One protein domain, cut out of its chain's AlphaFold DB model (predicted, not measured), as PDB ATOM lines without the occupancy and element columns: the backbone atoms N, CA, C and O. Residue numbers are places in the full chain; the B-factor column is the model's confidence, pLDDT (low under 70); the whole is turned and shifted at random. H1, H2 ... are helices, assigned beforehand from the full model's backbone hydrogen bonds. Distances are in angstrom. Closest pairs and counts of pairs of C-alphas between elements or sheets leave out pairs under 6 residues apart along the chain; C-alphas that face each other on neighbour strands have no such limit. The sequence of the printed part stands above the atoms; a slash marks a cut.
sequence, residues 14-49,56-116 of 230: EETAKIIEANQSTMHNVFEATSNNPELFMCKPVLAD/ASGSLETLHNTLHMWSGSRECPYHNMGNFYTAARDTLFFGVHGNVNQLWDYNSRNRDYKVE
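Overview. This is residues 14 to 49 and 56 to 116 of the 230 residues of an uncharacterized protein of Kingdonia uniflora (UniProt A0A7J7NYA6). The longest helix, H1, is an arm whose residues 14 to 25 stick out; its other end meets short H2 at one end of a helical hairpin, H3 and H4 side by side. The 97 printed residues have four named helices, H1 to H4 in chain order, and no named strand: all helix. The whole is only just loose, close to compact, radius of gyration of the C-alphas 15.2 A, and flat, 48 by 40 by 22 A.

Arrangement. Look at H1, residues 14 to 34: with residues 30 to 34 alone it touches H2, residues 38 to 42; the closest C-alphas, of Thr 34 and Phe 41, are 5.5 A apart. H2 touches H3, residues 59 to 71, at its residues 59 to 61 alone; the closest C-alphas, of Phe 41 and Ser 59, are 5.0 A apart. H3 and H4, residues 92 to 110, form a hairpin, opposite ways at a shallow tilt of 22 degrees; H4 touches with residues 96 to 100 alone, closest at C-alphas His 64 and Val 100, 7.1 A. Every O i to N i+4 pair is within hydrogen-bond range in H1, H2 and H4, and 8 of 9 in H3.

Along the chain. Find C-alpha 14 at (-8.930, 11.327, 34.080); H1 runs 30.6 A from there. H2 spans 6.0 A, H3 19.1 A, and H4 27.4 A, ending at C-alpha 110, (-23.968, 18.873, 5.875).

Size, cuts and confidence. Residues 50 to 55 are not printed; C-alphas 49 and 56 stand 17.1 A apart across the cut. The link from H3 to H4 is long, 20 residues. Residue 56 alone has pLDDT under 70.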
ATOM      1  N   GLU A  14      -9.743  10.332  34.779       84.88
ATOM      2  CA  GLU A  14      -8.930  11.327  34.080       84.88
ATOM      3  C   GLU A  14      -8.366  10.794  32.752       84.88
ATOM      4  O   GLU A  14      -8.445  11.472  31.726       84.88
ATOM      5  N   GLU A  15      -7.822   9.575  32.740       83.19
ATOM      6  CA  GLU A  15      -7.328   8.927  31.517       83.19
ATOM      7  C   GLU A  15      -8.459   8.685  30.515       83.19
ATOM      8  O   GLU A  15      -8.311   8.971  29.326       83.19
ATOM      9  N   THR A  16      -9.619   8.244  31.002       84.62
ATOM     10  CA  THR A  16     -10.817   8.056  30.178       84.62
ATOM     11  C   THR A  16     -11.257   9.370  29.530       84.62
ATOM     12  O   THR A  16     -11.488   9.418  28.321       84.62
ATOM     13  N   ALA A  17     -11.300  10.467  30.292       82.25
ATOM     14  CA  ALA A  17     -11.657  11.784  29.766       82.25
ATOM     15  C   ALA A  17     -10.679  12.270  28.679       82.25
ATOM     16  O   ALA A  17     -11.108  12.838  27.671       82.25
ATOM     17  N   LYS A  18      -9.376  12.007  28.845       83.00
ATOM     18  CA  LYS A  18      -8.348  12.325  27.837       83.00
ATOM     19  C   LYS A  18      -8.558  11.543  26.535       83.00
ATOM     20  O   LYS A  18      -8.433  12.124  25.458       83.00
ATOM     21  N   ILE A  19      -8.908  10.257  26.616       86.50
ATOM     22  CA  ILE A  19      -9.190   9.420  25.437       86.50
ATOM     23  C   ILE A  19     -10.449   9.905  24.711       86.50
ATOM     24  O   ILE A  19     -10.430  10.062  23.490       86.50
ATOM     25  N   ILE A  20     -11.526  10.196  25.449       84.75
ATOM     26  CA  ILE A  20     -12.772  10.725  24.872       84.75
ATOM     27  C   ILE A  20     -12.493  12.025  24.114       84.75
ATOM     28  O   ILE A  20     -12.897  12.167  22.961       84.75
ATOM     29  N   GLU A  21     -11.748  12.946  24.724       82.62
ATOM     30  CA  GLU A  21     -11.382  14.210  24.086       82.62
ATOM     31  C   GLU A  21     -10.559  14.010  22.805       82.62
ATOM     32  O   GLU A  21     -10.773  14.710  21.805       82.62
ATOM     33  N   ALA A  22      -9.604  13.079  22.829       85.56
ATOM     34  CA  ALA A  22      -8.780  12.760  21.671       85.56
ATOM     35  C   ALA A  22      -9.637  12.203  20.526       85.56
ATOM     36  O   ALA A  22      -9.545  12.696  19.403       85.56
ATOM     37  N   ASN A  23     -10.537  11.261  20.818       90.00
ATOM     38  CA  ASN A  23     -11.442  10.676  19.830       90.00
ATOM     39  C   ASN A  23     -12.380  11.731  19.231       90.00
ATOM     40  O   ASN A  23     -12.490  11.843  18.012       90.00
ATOM     41  N   GLN A  24     -12.996  12.562  20.073       86.94
ATOM     42  CA  GLN A  24     -13.853  13.664  19.628       86.94
ATOM     43  C   GLN A  24     -13.091  14.668  18.753       86.94
ATOM     44  O   GLN A  24     -13.608  15.135  17.740       86.94
ATOM     45  N   SER A  25     -11.846  14.983  19.121       84.44
ATOM     46  CA  SER A  25     -10.972  15.851  18.331       84.44
ATOM     47  C   SER A  25     -10.663  15.263  16.956       84.44
ATOM     48  O   SER A  25     -10.711  15.984  15.963       84.44
ATOM     49  N   THR A  26     -10.354  13.967  16.891       88.44
ATOM     50  CA  THR A  26     -10.091  13.261  15.634       88.44
ATOM     51  C   THR A  26     -11.318  13.282  14.728       88.44
ATOM     52  O   THR A  26     -11.205  13.679  13.571       88.44
ATOM     53  N   MET A  27     -12.496  12.944  15.267       89.06
ATOM     54  CA  MET A  27     -13.759  12.988  14.524       89.06
ATOM     55  C   MET A  27     -14.033  14.388  13.973       89.06
ATOM     56  O   MET A  27     -14.297  14.546  12.783       89.06
ATOM     57  N   HIS A  28     -13.905  15.414  14.814       86.56
ATOM     58  CA  HIS A  28     -14.120  16.796  14.401       86.56
ATOM     59  C   HIS A  28     -13.199  17.210  13.248       86.56
ATOM     60  O   HIS A  28     -13.669  17.785  12.269       86.56
ATOM     61  N   ASN A  29     -11.906  16.889  13.344       84.50
ATOM     62  CA  ASN A  29     -10.930  17.241  12.316       84.50
ATOM     63  C   ASN A  29     -11.235  16.572  10.975       84.50
ATOM     64  O   ASN A  29     -11.061  17.207   9.938       84.50
ATOM     65  N   VAL A  30     -11.672  15.308  10.995       88.25
ATOM     66  CA  VAL A  30     -12.048  14.584   9.777       88.25
ATOM     67  C   VAL A  30     -13.205  15.300   9.089       88.25
ATOM     68  O   VAL A  30     -13.034  15.754   7.964       88.25
ATOM     69  N   PHE A  31     -14.323  15.528   9.781       87.94
ATOM     70  CA  PHE A  31     -15.479  16.196   9.170       87.94
ATOM     71  C   PHE A  31     -15.215  17.652   8.771       87.94
ATOM     72  O   PHE A  31     -15.705  18.096   7.735       87.94
ATOM     73  N   GLU A  32     -14.431  18.408   9.547       84.69
ATOM     74  CA  GLU A  32     -14.054  19.778   9.176       84.69
ATOM     75  C   GLU A  32     -13.233  19.777   7.876       84.69
ATOM     76  O   GLU A  32     -13.564  20.502   6.934       84.69
ATOM     77  N   ALA A  33     -12.202  18.928   7.793       83.50
ATOM     78  CA  ALA A  33     -11.296  18.866   6.648       83.50
ATOM     79  C   ALA A  33     -11.971  18.339   5.371       83.50
ATOM     80  O   ALA A  33     -11.629  18.775   4.268       83.50
ATOM     81  N   THR A  34     -12.928  17.418   5.504       85.25
ATOM     82  CA  THR A  34     -13.594  16.782   4.361       85.25
ATOM     83  C   THR A  34     -14.928  17.406   3.973       85.25
ATOM     84  O   THR A  34     -15.497  17.009   2.959       85.25
ATOM     85  N   SER A  35     -15.410  18.398   4.727       82.25
ATOM     86  CA  SER A  35     -16.718  19.046   4.533       82.25
ATOM     87  C   SER A  35     -17.015  19.446   3.081       82.25
ATOM     88  O   SER A  35     -18.121  19.235   2.596       82.25
ATOM     89  N   ASN A  36     -16.016  19.959   2.358       83.69
ATOM     90  CA  ASN A  36     -16.153  20.383   0.960       83.69
ATOM     91  C   ASN A  36     -15.434  19.472  -0.049       83.69
ATOM     92  O   ASN A  36     -15.438  19.772  -1.239       83.69
ATOM     93  N   ASN A  37     -14.817  18.376   0.402       87.75
ATOM     94  CA  ASN A  37     -13.942  17.538  -0.421       87.75
ATOM     95  C   ASN A  37     -14.312  16.054  -0.252       87.75
ATOM     96  O   ASN A  37     -13.732  15.381   0.608       87.75
ATOM     97  N   PRO A  38     -15.254  15.522  -1.056       88.12
ATOM     98  CA  PRO A  38     -15.675  14.122  -0.962       88.12
ATOM     99  C   PRO A  38     -14.520  13.141  -1.204       88.12
ATOM    100  O   PRO A  38     -14.444  12.122  -0.526       88.12
ATOM    101  N   GLU A  39     -13.551  13.491  -2.060       90.06
ATOM    102  CA  GLU A  39     -12.340  12.689  -2.292       90.06
ATOM    103  C   GLU A  39     -11.509  12.467  -1.018       90.06
ATOM    104  O   GLU A  39     -10.914  11.410  -0.841       90.06
ATOM    105  N   LEU A  40     -11.474  13.433  -0.092       91.00
ATOM    106  CA  LEU A  40     -10.773  13.259   1.186       91.00
ATOM    107  C   LEU A  40     -11.574  12.383   2.162       91.00
ATOM    108  O   LEU A  40     -11.006  11.771   3.071       91.00
ATOM    109  N   PHE A  41     -12.897  12.327   2.001       92.38
ATOM    110  CA  PHE A  41     -13.780  11.531   2.850       92.38
ATOM    111  C   PHE A  41     -13.814  10.064   2.416       92.38
ATOM    112  O   PHE A  41     -13.602   9.181   3.247       92.38
ATOM    113  N   MET A  42     -14.028   9.828   1.117       90.62
ATOM    114  CA  MET A  42     -14.305   8.515   0.524       90.62
ATOM    115  C   MET A  42     -13.165   7.942  -0.320       90.62
ATOM    116  O   MET A  42     -13.283   6.798  -0.738       90.62
ATOM    117  N   CYS A  43     -12.077   8.694  -0.536       90.31
ATOM    118  CA  CYS A  43     -11.137   8.507  -1.647       90.31
ATOM    119  C   CYS A  43     -11.722   8.956  -2.997       90.31
ATOM    120  O   CYS A  43     -12.917   9.198  -3.133       90.31
ATOM    121  N   LYS A  44     -10.848   9.114  -3.991       88.00
ATOM    122  CA  LYS A  44     -11.201   9.227  -5.402       88.00
ATOM    123  C   LYS A  44     -12.009   8.011  -5.871       88.00
ATOM    124  O   LYS A  44     -11.756   6.898  -5.404       88.00
ATOM    125  N   PRO A  45     -12.941   8.209  -6.816       88.50
ATOM    126  CA  PRO A  45     -13.665   7.099  -7.411       88.50
ATOM    127  C   PRO A  45     -12.683   6.167  -8.129       88.50
ATOM    128  O   PRO A  45     -11.757   6.623  -8.797       88.50
ATOM    129  N   VAL A  46     -12.892   4.862  -7.978       87.25
ATOM    130  CA  VAL A  46     -12.204   3.838  -8.770       87.25
ATOM    131  C   VAL A  46     -13.073   3.556  -9.987       87.25
ATOM    132  O   VAL A  46     -14.220   3.133  -9.830       87.25
ATOM    133  N   LEU A  47     -12.547   3.833 -11.179       86.94
ATOM    134  CA  LEU A  47     -13.274   3.691 -12.439       86.94
ATOM    135  C   LEU A  47     -12.954   2.357 -13.123       86.94
ATOM    136  O   LEU A  47     -12.000   1.662 -12.761       86.94
ATOM    137  N   ALA A  48     -13.773   1.983 -14.109       83.00
ATOM    138  CA  ALA A  48     -13.491   0.821 -14.943       83.00
ATOM    139  C   ALA A  48     -12.154   1.008 -15.680       83.00
ATOM    140  O   ALA A  48     -11.793   2.122 -16.047       83.00
ATOM    141  N   ASP A  49     -11.414  -0.086 -15.869       82.56
ATOM    142  CA  ASP A  49     -10.121  -0.124 -16.570       82.56
ATOM    143  C   ASP A  49      -8.979   0.707 -15.947       82.56
ATOM    144  O   ASP A  49      -7.863   0.726 -16.474       82.56
ATOM    145  N   ALA A  56      -4.992   4.836  -1.475       64.00
ATOM    146  CA  ALA A  56      -5.884   5.950  -1.199       64.00
ATOM    147  C   ALA A  56      -7.117   5.424  -0.465       64.00
ATOM    148  O   ALA A  56      -8.126   5.099  -1.067       64.00
ATOM    149  N   SER A  57      -7.006   5.279   0.853       83.25
ATOM    150  CA  SER A  57      -8.184   5.111   1.700       83.25
ATOM    151  C   SER A  57      -8.715   6.488   2.064       83.25
ATOM    152  O   SER A  57      -7.943   7.395   2.391       83.25
ATOM    153  N   GLY A  58     -10.035   6.648   2.026       90.88
ATOM    154  CA  GLY A  58     -10.675   7.851   2.541       90.88
ATOM    155  C   GLY A  58     -10.409   8.021   4.041       90.88
ATOM    156  O   GLY A  58     -10.078   7.069   4.760       90.88
ATOM    157  N   SER A  59     -10.573   9.238   4.555       92.75
ATOM    158  CA  SER A  59     -10.448   9.480   5.999       92.75
ATOM    159  C   SER A  59     -11.472   8.679   6.815       92.75
ATOM    160  O   SER A  59     -11.125   8.182   7.887       92.75
ATOM    161  N   LEU A  60     -12.691   8.468   6.294       93.75
ATOM    162  CA  LEU A  60     -13.698   7.624   6.945       93.75
ATOM    163  C   LEU A  60     -13.253   6.158   7.014       93.75
ATOM    164  O   LEU A  60     -13.328   5.543   8.075       93.75
ATOM    165  N   GLU A  61     -12.741   5.612   5.910       94.19
ATOM    166  CA  GLU A  61     -12.237   4.235   5.849       94.19
ATOM    167  C   GLU A  61     -11.054   4.032   6.810       94.19
ATOM    168  O   GLU A  61     -10.980   3.024   7.514       94.19
ATOM    169  N   THR A  62     -10.176   5.032   6.912       92.69
ATOM    170  CA  THR A  62      -9.042   5.033   7.847       92.69
ATOM    171  C   THR A  62      -9.506   4.988   9.309       92.69
ATOM    172  O   THR A  62      -8.961   4.227  10.115       92.69
ATOM    173  N   LEU A  63     -10.538   5.760   9.668       92.62
ATOM    174  CA  LEU A  63     -11.143   5.698  11.004       92.62
ATOM    175  C   LEU A  63     -11.778   4.332  11.273       92.62
ATOM    176  O   LEU A  63     -11.566   3.754  12.341       92.62
ATOM    177  N   HIS A  64     -12.509   3.791  10.300       94.62
ATOM    178  CA  HIS A  64     -13.139   2.474  10.393       94.62
ATOM    179  C   HIS A  64     -12.103   1.358  10.624       94.62
ATOM    180  O   HIS A  64     -12.295   0.513  11.503       94.62
ATOM    181  N   ASN A  65     -10.951   1.416   9.946       93.62
ATOM    182  CA  ASN A  65      -9.869   0.440  10.101       93.62
ATOM    183  C   ASN A  65      -9.323   0.409  11.539       93.62
ATOM    184  O   ASN A  65      -8.931  -0.645  12.041       93.62
ATOM    185  N   THR A  66      -9.356   1.542  12.247       93.25
ATOM    186  CA  THR A  66      -8.939   1.604  13.656       93.25
ATOM    187  C   THR A  66      -9.848   0.757  14.552       93.25
ATOM    188  O   THR A  66      -9.357   0.088  15.461       93.25
ATOM    189  N   LEU A  67     -11.159   0.723  14.284       94.25
ATOM    190  CA  LEU A  67     -12.115  -0.088  15.049       94.25
ATOM    191  C   LEU A  67     -11.953  -1.583  14.769       94.25
ATOM    192  O   LEU A  67     -12.005  -2.378  15.710       94.25
ATOM    193  N   HIS A  68     -11.688  -1.955  13.515       95.62
ATOM    194  CA  HIS A  68     -11.326  -3.326  13.144       95.62
ATOM    195  C   HIS A  68     -10.121  -3.826  13.944       95.62
ATOM    196  O   HIS A  68     -10.196  -4.849  14.624       95.62
ATOM    197  N   MET A  69      -9.037  -3.049  13.955       92.25
ATOM    198  CA  MET A  69      -7.809  -3.417  14.662       92.25
ATOM    199  C   MET A  69      -7.946  -3.383  16.187       92.25
ATOM    200  O   MET A  69      -7.273  -4.139  16.887       92.25
ATOM    201  N   TRP A  70      -8.791  -2.499  16.722       93.44
ATOM    202  CA  TRP A  70      -9.010  -2.400  18.164       93.44
ATOM    203  C   TRP A  70      -9.843  -3.564  18.712       93.44
ATOM    204  O   TRP A  70      -9.532  -4.067  19.792       93.44
ATOM    205  N   SER A  71     -10.872  -3.987  17.973       93.25
ATOM    206  CA  SER A  71     -11.789  -5.061  18.381       93.25
ATOM    207  C   SER A  71     -11.346  -6.461  17.940       93.25
ATOM    208  O   SER A  71     -11.769  -7.453  18.529       93.25
ATOM    209  N   GLY A  72     -10.489  -6.560  16.924       91.94
ATOM    210  CA  GLY A  72      -9.970  -7.817  16.397       91.94
ATOM    211  C   GLY A  72      -8.898  -8.486  17.257       91.94
ATOM    212  O   GLY A  72      -8.264  -7.865  18.113       91.94
ATOM    213  N   SER A  73      -8.640  -9.772  16.980       90.06
ATOM    214  CA  SER A  73      -7.473 -10.460  17.543       90.06
ATOM    215  C   SER A  73      -6.189  -9.747  17.119       90.06
ATOM    216  O   SER A  73      -6.007  -9.454  15.940       90.06
ATOM    217  N   ARG A  74      -5.272  -9.519  18.064       88.88
ATOM    218  CA  ARG A  74      -3.933  -8.956  17.795       88.88
ATOM    219  C   ARG A  74      -2.911 -10.010  17.377       88.88
ATOM    220  O   ARG A  74      -1.784  -9.666  17.032       88.88
ATOM    221  N   GLU A  75      -3.293 -11.279  17.440       90.81
ATOM    222  CA  GLU A  75      -2.436 -12.414  17.122       90.81
ATOM    223  C   GLU A  75      -2.822 -12.994  15.766       90.81
ATOM    224  O   GLU A  75      -4.009 -13.164  15.471       90.81
ATOM    225  N   CYS A  76      -1.812 -13.314  14.955       89.06
ATOM    226  CA  CYS A  76      -1.980 -13.982  13.668       89.06
ATOM    227  C   CYS A  76      -2.781 -15.290  13.860       89.06
ATOM    228  O   CYS A  76      -2.426 -16.074  14.743       89.06
ATOM    229  N   PRO A  77      -3.850 -15.536  13.074       90.38
ATOM    230  CA  PRO A  77      -4.194 -14.891  11.796       90.38
ATOM    231  C   PRO A  77      -5.218 -13.735  11.878       90.38
ATOM    232  O   PRO A  77      -5.945 -13.487  10.915       90.38
ATOM    233  N   TYR A  78      -5.271 -13.014  13.004       91.75
ATOM    234  CA  TYR A  78      -6.084 -11.805  13.220       91.75
ATOM    235  C   TYR A  78      -7.594 -12.040  13.046       91.75
ATOM    236  O   TYR A  78      -8.298 -11.222  12.468       91.75
ATOM    237  N   HIS A  79      -8.099 -13.183  13.526       92.50
ATOM    238  CA  HIS A  79      -9.496 -13.606  13.359       92.50
ATOM    239  C   HIS A  79     -10.543 -12.523  13.677       92.50
ATOM    240  O   HIS A  79     -10.339 -11.635  14.512       92.50
ATOM    241  N   ASN A  80     -11.716 -12.689  13.060       94.69
ATOM    242  CA  ASN A  80     -12.883 -11.823  13.189       94.69
ATOM    243  C   ASN A  80     -12.546 -10.392  12.765       94.69
ATOM    244  O   ASN A  80     -12.005 -10.206  11.676       94.69
ATOM    245  N   MET A  81     -12.858  -9.393  13.595       96.50
ATOM    246  CA  MET A  81     -12.723  -7.971  13.269       96.50
ATOM    247  C   MET A  81     -11.316  -7.553  12.806       96.50
ATOM    248  O   MET A  81     -11.205  -6.554  12.106       96.50
ATOM    249  N   GLY A  82     -10.262  -8.315  13.116       94.94
ATOM    250  CA  GLY A  82      -8.882  -8.012  12.712       94.94
ATOM    251  C   GLY A  82      -8.511  -8.445  11.287       94.94
ATOM    252  O   GLY A  82      -7.413  -8.142  10.828       94.94
ATOM    253  N   ASN A  83      -9.394  -9.162  10.584       94.88
ATOM    254  CA  ASN A  83      -9.134  -9.691   9.247       94.88
ATOM    255  C   ASN A  83     -10.409  -9.640   8.403       94.88
ATOM    256  O   ASN A  83     -11.396 -10.303   8.727       94.88
ATOM    257  N   PHE A  84     -10.375  -8.909   7.284       93.38
ATOM    258  CA  PHE A  84     -11.530  -8.712   6.400       93.38
ATOM    259  C   PHE A  84     -12.159 -10.014   5.893       93.38
ATOM    260  O   PHE A  84     -13.373 -10.067   5.721       93.38
ATOM    261  N   TYR A  85     -11.382 -11.092   5.743       95.00
ATOM    262  CA  TYR A  85     -11.919 -12.400   5.357       95.00
ATOM    263  C   TYR A  85     -12.864 -12.996   6.417       95.00
ATOM    264  O   TYR A  85     -13.753 -13.787   6.104       95.00
ATOM    265  N   THR A  86     -12.680 -12.630   7.687       96.12
ATOM    266  CA  THR A  86     -13.451 -13.168   8.816       96.12
ATOM    267  C   THR A  86     -14.242 -12.126   9.596       96.12
ATOM    268  O   THR A  86     -14.984 -12.516  10.491       96.12
ATOM    269  N   ALA A  87     -14.121 -10.836   9.278       97.06
ATOM    270  CA  ALA A  87     -14.684  -9.743  10.070       97.06
ATOM    271  C   ALA A  87     -16.183  -9.897  10.329       97.06
ATOM    272  O   ALA A  87     -16.608  -9.863  11.479       97.06
ATOM    273  N   ALA A  88     -16.954 -10.206   9.286       96.88
ATOM    274  CA  ALA A  88     -18.402 -10.375   9.372       96.88
ATOM    275  C   ALA A  88     -18.871 -11.603  10.183       96.88
ATOM    276  O   ALA A  88     -20.072 -11.775  10.379       96.88
ATOM    277  N   ARG A  89     -17.960 -12.469  10.659       96.12
ATOM    278  CA  ARG A  89     -18.308 -13.566  11.583       96.12
ATOM    279  C   ARG A  89     -18.588 -13.066  12.999       96.12
ATOM    280  O   ARG A  89     -19.242 -13.770  13.762       96.12
ATOM    281  N   ASP A  90     -18.099 -11.877  13.342       96.69
ATOM    282  CA  ASP A  90     -18.448 -11.175  14.572       96.69
ATOM    283  C   ASP A  90     -19.595 -10.201  14.288       96.69
ATOM    284  O   ASP A  90     -19.497  -9.348  13.408       96.69
ATOM    285  N   THR A  91     -20.691 -10.302  15.042       96.94
ATOM    286  CA  THR A  91     -21.864  -9.434  14.873       96.94
ATOM    287  C   THR A  91     -21.550  -7.950  15.073       96.94
ATOM    288  O   THR A  91     -22.264  -7.103  14.534       96.94
ATOM    289  N   LEU A  92     -20.469  -7.619  15.795       96.50
ATOM    290  CA  LEU A  92     -19.985  -6.246  15.953       96.50
ATOM    291  C   LEU A  92     -19.687  -5.576  14.603       96.50
ATOM    292  O   LEU A  92     -19.870  -4.366  14.478       96.50
ATOM    293  N   PHE A  93     -19.304  -6.356  13.586       97.94
ATOM    294  CA  PHE A  93     -19.083  -5.891  12.218       97.94
ATOM    295  C   PHE A  93     -20.247  -5.036  11.705       97.94
ATOM    296  O   PHE A  93     -20.046  -3.912  11.245       97.94
ATOM    297  N   PHE A  94     -21.479  -5.529  11.851       97.50
ATOM    298  CA  PHE A  94     -22.669  -4.835  11.361       97.50
ATOM    299  C   PHE A  94     -22.956  -3.552  12.152       97.50
ATOM    300  O   PHE A  94     -23.384  -2.562  11.568       97.50
ATOM    301  N   GLY A  95     -22.666  -3.532  13.458       96.56
ATOM    302  CA  GLY A  95     -22.785  -2.325  14.282       96.56
ATOM    303  C   GLY A  95     -21.766  -1.249  13.897       96.56
ATOM    304  O   GLY A  95     -22.120  -0.078  13.758       96.56
ATOM    305  N   VAL A  96     -20.513  -1.648  13.653       96.12
ATOM    306  CA  VAL A  96     -19.455  -0.743  13.181       96.12
ATOM    307  C   VAL A  96     -19.813  -0.170  11.811       96.12
ATOM    308  O   VAL A  96     -19.812   1.050  11.656       96.12
ATOM    309  N   HIS A  97     -20.192  -1.007  10.841       97.62
ATOM    310  CA  HIS A  97     -20.573  -0.539   9.504       97.62
ATOM    311  C   HIS A  97     -21.882   0.265   9.491       97.62
ATOM    312  O   HIS A  97     -22.002   1.209   8.711       97.62
ATOM    313  N   GLY A  98     -22.829  -0.027  10.388       95.94
ATOM    314  CA  GLY A  98     -24.021   0.800  10.593       95.94
ATOM    315  C   GLY A  98     -23.670   2.215  11.060       95.94
ATOM    316  O   GLY A  98     -24.182   3.191  10.515       95.94
ATOM    317  N   ASN A  99     -22.728   2.344  11.999       94.94
ATOM    318  CA  ASN A  99     -22.234   3.649  12.435       94.94
ATOM    319  C   ASN A  99     -21.418   4.360  11.338       94.94
ATOM    320  O   ASN A  99     -21.555   5.565  11.159       94.94
ATOM    321  N   VAL A 100     -20.611   3.638  10.551       96.06
ATOM    322  CA  VAL A 100     -19.913   4.205   9.376       96.06
ATOM    323  C   VAL A 100     -20.913   4.785   8.369       96.06
ATOM    324  O   VAL A 100     -20.714   5.897   7.883       96.06
ATOM    325  N   ASN A 101     -22.020   4.084   8.116       95.94
ATOM    326  CA  ASN A 101     -23.101   4.565   7.260       95.94
ATOM    327  C   ASN A 101     -23.770   5.834   7.829       95.94
ATOM    328  O   ASN A 101     -24.011   6.792   7.101       95.94
ATOM    329  N   GLN A 102     -23.984   5.893   9.148       94.06
ATOM    330  CA  GLN A 102     -24.495   7.092   9.823       94.06
ATOM    331  C   GLN A 102     -23.536   8.290   9.718       94.06
ATOM    332  O   GLN A 102     -23.974   9.431   9.571       94.06
ATOM    333  N   LEU A 103     -22.223   8.050   9.790       93.25
ATOM    334  CA  LEU A 103     -21.201   9.083   9.613       93.25
ATOM    335  C   LEU A 103     -21.184   9.626   8.179       93.25
ATOM    336  O   LEU A 103     -21.019  10.832   7.993       93.25
ATOM    337  N   TRP A 104     -21.383   8.761   7.182       94.38
ATOM    338  CA  TRP A 104     -21.561   9.192   5.798       94.38
ATOM    339  C   TRP A 104     -22.833  10.031   5.628       94.38
ATOM    340  O   TRP A 104     -22.724  11.166   5.172       94.38
ATOM    341  N   ASP A 105     -23.990   9.568   6.114       93.06
ATOM    342  CA  ASP A 105     -25.243  10.342   6.098       93.06
ATOM    343  C   ASP A 105     -25.092  11.722   6.766       93.06
ATOM    344  O   ASP A 105     -25.554  12.734   6.238       93.06
ATOM    345  N   TYR A 106     -24.395  11.798   7.906       91.12
ATOM    346  CA  TYR A 106     -24.094  13.071   8.564       91.12
ATOM    347  C   TYR A 106     -23.271  14.010   7.670       91.12
ATOM    348  O   TYR A 106     -23.589  15.199   7.578       91.12
ATOM    349  N   ASN A 107     -22.239  13.496   6.992       90.44
ATOM    350  CA  ASN A 107     -21.455  14.291   6.045       90.44
ATOM    351  C   ASN A 107     -22.313  14.766   4.865       90.44
ATOM    352  O   ASN A 107     -22.252  15.937   4.490       90.44
ATOM    353  N   SER A 108     -23.121  13.871   4.297       90.88
ATOM    354  CA  SER A 108     -23.960  14.156   3.135       90.88
ATOM    355  C   SER A 108     -25.039  15.183   3.464       90.88
ATOM    356  O   SER A 108     -25.215  16.126   2.698       90.88
ATOM    357  N   ARG A 109     -25.663  15.117   4.649       88.81
ATOM    358  CA  ARG A 109     -26.584  16.158   5.141       88.81
ATOM    359  C   ARG A 109     -25.933  17.529   5.269       88.81
ATOM    360  O   ARG A 109     -26.537  18.516   4.871       88.81
ATOM    361  N   ASN A 110     -24.704  17.604   5.781       86.88
ATOM    362  CA  ASN A 110     -23.968  18.873   5.875       86.88
ATOM    363  C   ASN A 110     -23.599  19.458   4.498       86.88
ATOM    364  O   ASN A 110     -23.216  20.623   4.414       86.88
ATOM    365  N   ARG A 111     -23.693  18.649   3.437       88.31
ATOM    366  CA  ARG A 111     -23.477  19.027   2.035       88.31
ATOM    367  C   ARG A 111     -24.790  19.109   1.241       88.31
ATOM    368  O   ARG A 111     -24.740  19.062   0.015       88.31
ATOM    369  N   ASP A 112     -25.941  19.166   1.916       89.44
ATOM    370  CA  ASP A 112     -27.281  19.177   1.307       89.44
ATOM    371  C   ASP A 112     -27.525  18.013   0.325       89.44
ATOM    372  O   ASP A 112     -28.172  18.168  -0.709       89.44
ATOM    373  N   TYR A 113     -26.964  16.838   0.627       90.69
ATOM    374  CA  TYR A 113     -26.968  15.643  -0.227       90.69
ATOM    375  C   TYR A 113     -26.430  15.880  -1.645       90.69
ATOM    376  O   TYR A 113     -26.796  15.180  -2.591       90.69
ATOM    377  N   LYS A 114     -25.523  16.848  -1.816       91.81
ATOM    378  CA  LYS A 114     -24.780  16.984  -3.066       91.81
ATOM    379  C   LYS A 114     -23.992  15.701  -3.329       91.81
ATOM    380  O   LYS A 114     -23.158  15.313  -2.509       91.81
ATOM    381  N   VAL A 115     -24.207  15.113  -4.505       92.31
ATOM    382  CA  VAL A 115     -23.497  13.916  -4.973       92.31
ATOM    383  C   VAL A 115     -21.984  14.087  -4.797       92.31
ATOM    384  O   VAL A 115     -21.422  15.168  -5.012       92.31
ATOM    385  N   GLU A 116     -21.328  13.037  -4.318       91.69
ATOM    386  CA  GLU A 116     -19.889  13.010  -4.080       91.69
ATOM    387  C   GLU A 116     -19.099  13.038  -5.388       91.69
ATOM    388  O   GLU A 116     -18.160  13.823  -5.515       91.69
TER     389      GLU A 116